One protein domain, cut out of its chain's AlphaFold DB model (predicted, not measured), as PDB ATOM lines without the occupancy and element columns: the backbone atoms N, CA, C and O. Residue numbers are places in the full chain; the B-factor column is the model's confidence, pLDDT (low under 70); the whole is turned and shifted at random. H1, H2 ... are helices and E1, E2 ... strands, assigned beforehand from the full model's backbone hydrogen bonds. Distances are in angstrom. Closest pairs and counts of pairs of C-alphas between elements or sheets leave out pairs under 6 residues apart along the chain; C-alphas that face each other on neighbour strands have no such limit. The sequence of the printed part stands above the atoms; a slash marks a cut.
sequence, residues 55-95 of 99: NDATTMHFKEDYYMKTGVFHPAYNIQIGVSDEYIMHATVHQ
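AT A GLANCE: This is residues 55 to 95 of the 99 residues of an uncharacterized protein of Breznakia blatticola (UniProt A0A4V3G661). A flat, open V of two arms: one is the long strand hairpin E3-E4, the other a loop that E1 and E2 close by pairing, with the short helix H1 in the loop away from that pairing. E2 runs on into E3 across a break of 1 residue, at 50 degrees, where the two arms join. The printed part has 41 residues, with one named helix and four named strands in the order E1, H1, E2, E3, E4; each two-stranded sheet, E1 - E2 and E3 - E4, is antiparallel, and the class is mixed, helices and strands. It is only just loose, close to extended, with a radius of gyration of the C-alphas of 13.3 A and spans of 37 by 27 by 6 A.

HOW THE PARTS SIT: Start at E1, residues 58 to 60, and look across to its antiparallel neighbour E2, residues 74 to 76, at 123 degrees between directions: N 60 and O 74 are 2.9 A apart, within hydrogen-bond range, and C-alphas 59 and 75 face each other at 4.4 A. Between them in the chain is H1, residues 63 to 68, where every O i to N i+4 pair is within hydrogen-bond range. E2 and E3, residues 78 to 84, meet only through their link. E3 forms a hairpin with E4, residues 87 to 94, antiparallel at 162 degrees; find N 78 and O 94 at 2.8 A, and N 87 and O 84 at 2.9 A. H1 is apart from E3 and E4, and E1 is only just apart from E3, at 8.4 A.

IN THESE COORDINATES: Find C-alpha 58 at (134.767, 90.243, 102.089), where E1 begins; E1 and E2 each measure 6.1 A from first to last C-alpha. H1 covers 8.7 A from C-alpha 63 at (141.771, 90.331, 88.479). E3 runs 20.0 A, and E4 runs 21.1 A to C-alpha 94 at (127.731, 94.134, 97.612).

THE WHOLE: The two C-alphas farthest apart, those of Thr 70 and Asp 85, are 37.1 A apart. The printed part has no cut, and the four links between its named elements are tight. The mean pLDDT of the printed part is 86.2, and residue 55 is the one printed residue under 70.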
ATOM      1  N   ASN A  55     134.405  94.690 108.791       69.06
ATOM      2  CA  ASN A  55     133.518  93.525 108.801       69.06
ATOM      3  C   ASN A  55     132.605  93.465 107.571       69.06
ATOM      4  O   ASN A  55     132.078  92.391 107.282       69.06
ATOM      5  N   ASP A  56     132.418  94.589 106.875       72.00
ATOM      6  CA  ASP A  56     131.539  94.690 105.711       72.00
ATOM      7  C   ASP A  56     132.301  94.373 104.408       72.00
ATOM      8  O   ASP A  56     131.690  94.109 103.372       72.00
ATOM      9  N   ALA A  57     133.636  94.315 104.456       78.38
ATOM     10  CA  ALA A  57     134.476  93.872 103.351       78.38
ATOM     11  C   ALA A  57     134.684  92.346 103.378       78.38
ATOM     12  O   ALA A  57     135.057  91.758 104.395       78.38
ATOM     13  N   THR A  58     134.528  91.690 102.228       79.50
ATOM     14  CA  THR A  58     134.767  90.243 102.089       79.50
ATOM     15  C   THR A  58     136.090  89.986 101.383       79.50
ATOM     16  O   THR A  58     136.512  90.732 100.504       79.50
ATOM     17  N   THR A  59     136.774  88.899 101.738       82.19
ATOM     18  CA  THR A  59     137.997  88.470 101.048       82.19
ATOM     19  C   THR A  59     137.675  87.975  99.635       82.19
ATOM     20  O   THR A  59     137.036  86.931  99.474       82.19
ATOM     21  N   MET A  60     138.136  88.694  98.611       85.00
ATOM     22  CA  MET A  60     137.885  88.392  97.196       85.00
ATOM     23  C   MET A  60     139.196  88.257  96.406       85.00
ATOM     24  O   MET A  60     140.242  88.762  96.813       85.00
ATOM     25  N   HIS A  61     139.140  87.565  95.264       84.75
ATOM     26  CA  HIS A  61     140.247  87.524  94.305       84.75
ATOM     27  C   HIS A  61     140.184  88.729  93.380       84.75
ATOM     28  O   HIS A  61     139.149  88.963  92.753       84.75
ATOM     29  N   PHE A  62     141.294  89.452  93.241       84.88
ATOM     30  CA  PHE A  62     141.360  90.529  92.263       84.88
ATOM     31  C   PHE A  62     141.770  89.970  90.907       84.88
ATOM     32  O   PHE A  62     142.476  88.963  90.791       84.88
ATOM     33  N   LYS A  63     141.353  90.663  89.845       83.19
ATOM     34  CA  LYS A  63     141.771  90.331  88.479       83.19
ATOM     35  C   LYS A  63     143.298  90.402  88.330       83.19
ATOM     36  O   LYS A  63     143.884  89.616  87.592       83.19
ATOM     37  N   GLU A  64     143.944  91.303  89.066       83.69
ATOM     38  CA  GLU A  64     145.403  91.411  89.130       83.69
ATOM     39  C   GLU A  64     146.047  90.163  89.734       83.69
ATOM     40  O   GLU A  64     146.973  89.631  89.132       83.69
ATOM     41  N   ASP A  65     145.521  89.619  90.837       83.75
ATOM     42  CA  ASP A  65     146.066  88.392  91.435       83.75
ATOM     43  C   ASP A  65     145.956  87.188  90.495       83.75
ATOM     44  O   ASP A  65     146.830  86.319  90.490       83.75
ATOM     45  N   TYR A  66     144.908  87.147  89.663       79.31
ATOM     46  CA  TYR A  66     144.778  86.149  88.603       79.31
ATOM     47  C   TYR A  66     145.906  86.274  87.566       79.31
ATOM     48  O   TYR A  66     146.546  85.276  87.226       79.31
ATOM     49  N   TYR A  67     146.201  87.489  87.091       84.00
ATOM     50  CA  TYR A  67     147.279  87.716  86.120       84.00
ATOM     51  C   TYR A  67     148.679  87.556  86.725       84.00
ATOM     52  O   TYR A  67     149.586  87.061  86.057       84.00
ATOM     53  N   MET A  68     148.851  87.940  87.988       86.19
ATOM     54  CA  MET A  68     150.117  87.872  88.721       86.19
ATOM     55  C   MET A  68     150.357  86.502  89.371       86.19
ATOM     56  O   MET A  68     151.454  86.252  89.865       86.19
ATOM     57  N   LYS A  69     149.360  85.601  89.343       82.50
ATOM     58  CA  LYS A  69     149.385  84.254  89.946       82.50
ATOM     59  C   LYS A  69     149.819  84.248  91.416       82.50
ATOM     60  O   LYS A  69     150.421  83.287  91.889       82.50
ATOM     61  N   THR A  70     149.514  85.320  92.137       83.38
ATOM     62  CA  THR A  70     149.848  85.493  93.557       83.38
ATOM     63  C   THR A  70     148.931  84.667  94.452       83.38
ATOM     64  O   THR A  70     149.355  84.231  95.518       83.38
ATOM     65  N   GLY A  71     147.683  84.428  94.024       79.50
ATOM     66  CA  GLY A  71     146.696  83.664  94.798       79.50
ATOM     67  C   GLY A  71     146.308  84.329  96.124       79.50
ATOM     68  O   GLY A  71     145.729  83.677  96.992       79.50
ATOM     69  N   VAL A  72     146.646  85.608  96.289       83.56
ATOM     70  CA  VAL A  72     146.329  86.394  97.479       83.56
ATOM     71  C   VAL A  72     144.860  86.816  97.412       83.56
ATOM     72  O   VAL A  72     144.300  87.014  96.333       83.56
ATOM     73  N   PHE A  73     144.225  86.896  98.579       81.50
ATOM     74  CA  PHE A  73     142.894  87.468  98.736       81.50
ATOM     75  C   PHE A  73     143.019  88.834  99.387       81.50
ATOM     76  O   PHE A  73     143.738  88.979 100.380       81.50
ATOM     77  N   HIS A  74     142.265  89.799  98.876       82.88
ATOM     78  CA  HIS A  74     142.198  91.138  99.449       82.88
ATOM     79  C   HIS A  74     140.793  91.392  99.995       82.88
ATOM     80  O   HIS A  74     139.820  90.919  99.400       82.88
ATOM     81  N   PRO A  75     140.660  92.096 101.131       84.44
ATOM     82  CA  PRO A  75     139.361  92.566 101.591       84.44
ATOM     83  C   PRO A  75     138.825  93.598 100.595       84.44
ATOM     84  O   PRO A  75     139.513  94.568 100.272       84.44
ATOM     85  N   ALA A  76     137.622  93.372 100.074       84.19
ATOM     86  CA  ALA A  76     137.003  94.248  99.091       84.19
ATOM     87  C   ALA A  76     135.478  94.146  99.089       84.19
ATOM     88  O   ALA A  76     134.884  93.259  99.702       84.19
ATOM     89  N   TYR A  77     134.876  95.060  98.335       87.38
ATOM     90  CA  TYR A  77     133.462  95.069  98.005       87.38
ATOM     91  C   TYR A  77     133.278  94.739  96.526       87.38
ATOM     92  O   TYR A  77     134.066  95.171  95.680       87.38
ATOM     93  N   ASN A  78     132.217  94.010  96.203       87.25
ATOM     94  CA  ASN A  78     131.823  93.722  94.835       87.25
ATOM     95  C   ASN A  78     130.967  94.880  94.302       87.25
ATOM     96  O   ASN A  78     129.875  95.134  94.810       87.25
ATOM     97  N   ILE A  79     131.473  95.610  93.308       88.56
ATOM     98  CA  ILE A  79     130.768  96.739  92.690       88.56
ATOM     99  C   ILE A  79     130.142  96.270  91.377       88.56
ATOM    100  O   ILE A  79     130.856  95.856  90.464       88.56
ATOM    101  N   GLN A  80     128.820  96.395  91.258       89.62
ATOM    102  CA  GLN A  80     128.076  96.087  90.038       89.62
ATOM    103  C   GLN A  80     127.534  97.371  89.408       89.62
ATOM    104  O   GLN A  80     126.955  98.217  90.089       89.62
ATOM    105  N   ILE A  81     127.720  97.521  88.096       93.00
ATOM    106  CA  ILE A  81     127.319  98.718  87.348       93.00
ATOM    107  C   ILE A  81     126.420  98.295  86.185       93.00
ATOM    108  O   ILE A  81     126.828  97.509  85.332       93.00
ATOM    109  N   GLY A  82     125.203  98.836  86.143       93.94
ATOM    110  CA  GLY A  82     124.260  98.677  85.039       93.94
ATOM    111  C   GLY A  82     124.353  99.856  84.074       93.94
ATOM    112  O   GLY A  82     124.126 101.000  84.476       93.94
ATOM    113  N   VAL A  83     124.669  99.580  82.807       94.75
ATOM    114  CA  VAL A  83     124.825 100.589  81.746       94.75
ATOM    115  C   VAL A  83     123.764 100.374  80.665       94.75
ATOM    116  O   VAL A  83     123.559  99.244  80.227       94.75
ATOM    117  N   SER A  84     123.111 101.452  80.228       95.06
ATOM    118  CA  SER A  84     122.171 101.480  79.099       95.06
ATOM    119  C   SER A  84     122.445 102.706  78.241       95.06
ATOM    120  O   SER A  84     122.581 103.797  78.783       95.06
ATOM    121  N   ASP A  85     122.507 102.530  76.920       92.50
ATOM    122  CA  ASP A  85     122.716 103.613  75.944       92.50
ATOM    123  C   ASP A  85     123.858 104.571  76.325       92.50
ATOM    124  O   ASP A  85     123.693 105.783  76.317       92.50
ATOM    125  N   GLU A  86     125.014 104.015  76.703       92.94
ATOM    126  CA  GLU A  86     126.209 104.764  77.145       92.94
ATOM    127  C   GLU A  86     126.066 105.490  78.500       92.94
ATOM    128  O   GLU A  86     127.039 106.058  79.000       92.94
ATOM    129  N   TYR A  87     124.905 105.407  79.156       93.38
ATOM    130  CA  TYR A  87     124.650 105.975  80.478       93.38
ATOM    131  C   TYR A  87     124.693 104.922  81.587       93.38
ATOM    132  O   TYR A  87     124.173 103.812  81.460       93.38
ATOM    133  N   ILE A  88     125.277 105.295  82.727       93.81
ATOM    134  CA  ILE A  88     125.213 104.494  83.953       93.81
ATOM    135  C   ILE A  88     123.831 104.696  84.573       93.81
ATOM    136  O   ILE A  88     123.510 105.783  85.049       93.81
ATOM    137  N   MET A  89     123.026 103.638  84.575       94.56
ATOM    138  CA  MET A  89     121.664 103.651  85.117       94.56
ATOM    139  C   MET A  89     121.626 103.210  86.579       94.56
ATOM    140  O   MET A  89     120.759 103.644  87.335       94.56
ATOM    141  N   HIS A  90     122.550 102.338  86.987       92.25
ATOM    142  CA  HIS A  90     122.580 101.767  88.329       92.25
ATOM    143  C   HIS A  90     124.011 101.440  88.758       92.25
ATOM    144  O   HIS A  90     124.813 100.978  87.948       92.25
ATOM    145  N   ALA A  91     124.318 101.650  90.036       93.69
ATOM    146  CA  ALA A  91     125.573 101.244  90.653       93.69
ATOM    147  C   ALA A  91     125.283 100.717  92.062       93.69
ATOM    148  O   ALA A  91     124.731 101.444  92.889       93.69
ATOM    149  N   THR A  92     125.649  99.467  92.331       91.94
ATOM    150  CA  THR A  92     125.493  98.830  93.643       91.94
ATOM    151  C   THR A  92     126.799  98.298  94.185       91.94
ATOM    152  O   THR A  92     127.721  97.962  93.443       91.94
ATOM    153  N   VAL A  93     126.854  98.231  95.514       90.00
ATOM    154  CA  VAL A  93     127.974  97.704  96.284       90.00
ATOM    155  C   VAL A  93     127.455  96.530  97.103       90.00
ATOM    156  O   VAL A  93     126.490  96.673  97.853       90.00
ATOM    157  N   HIS A  94     128.082  95.373  96.937       85.94
ATOM    158  CA  HIS A  94     127.731  94.134  97.612       85.94
ATOM    159  C   HIS A  94     128.920  93.627  98.421       85.94
ATOM    160  O   HIS A  94     130.074  93.717  97.999       85.94
ATOM    161  N   GLN A  95     128.624  93.068  99.587       84.19
ATOM    162  CA  GLN A  95     129.616  92.392 100.413       84.19
ATOM    163  C   GLN A  95     129.934  90.988  99.873       84.19
ATOM    164  O   GLN A  95     131.038  90.487 100.067       84.19
TER     165      GLN A  95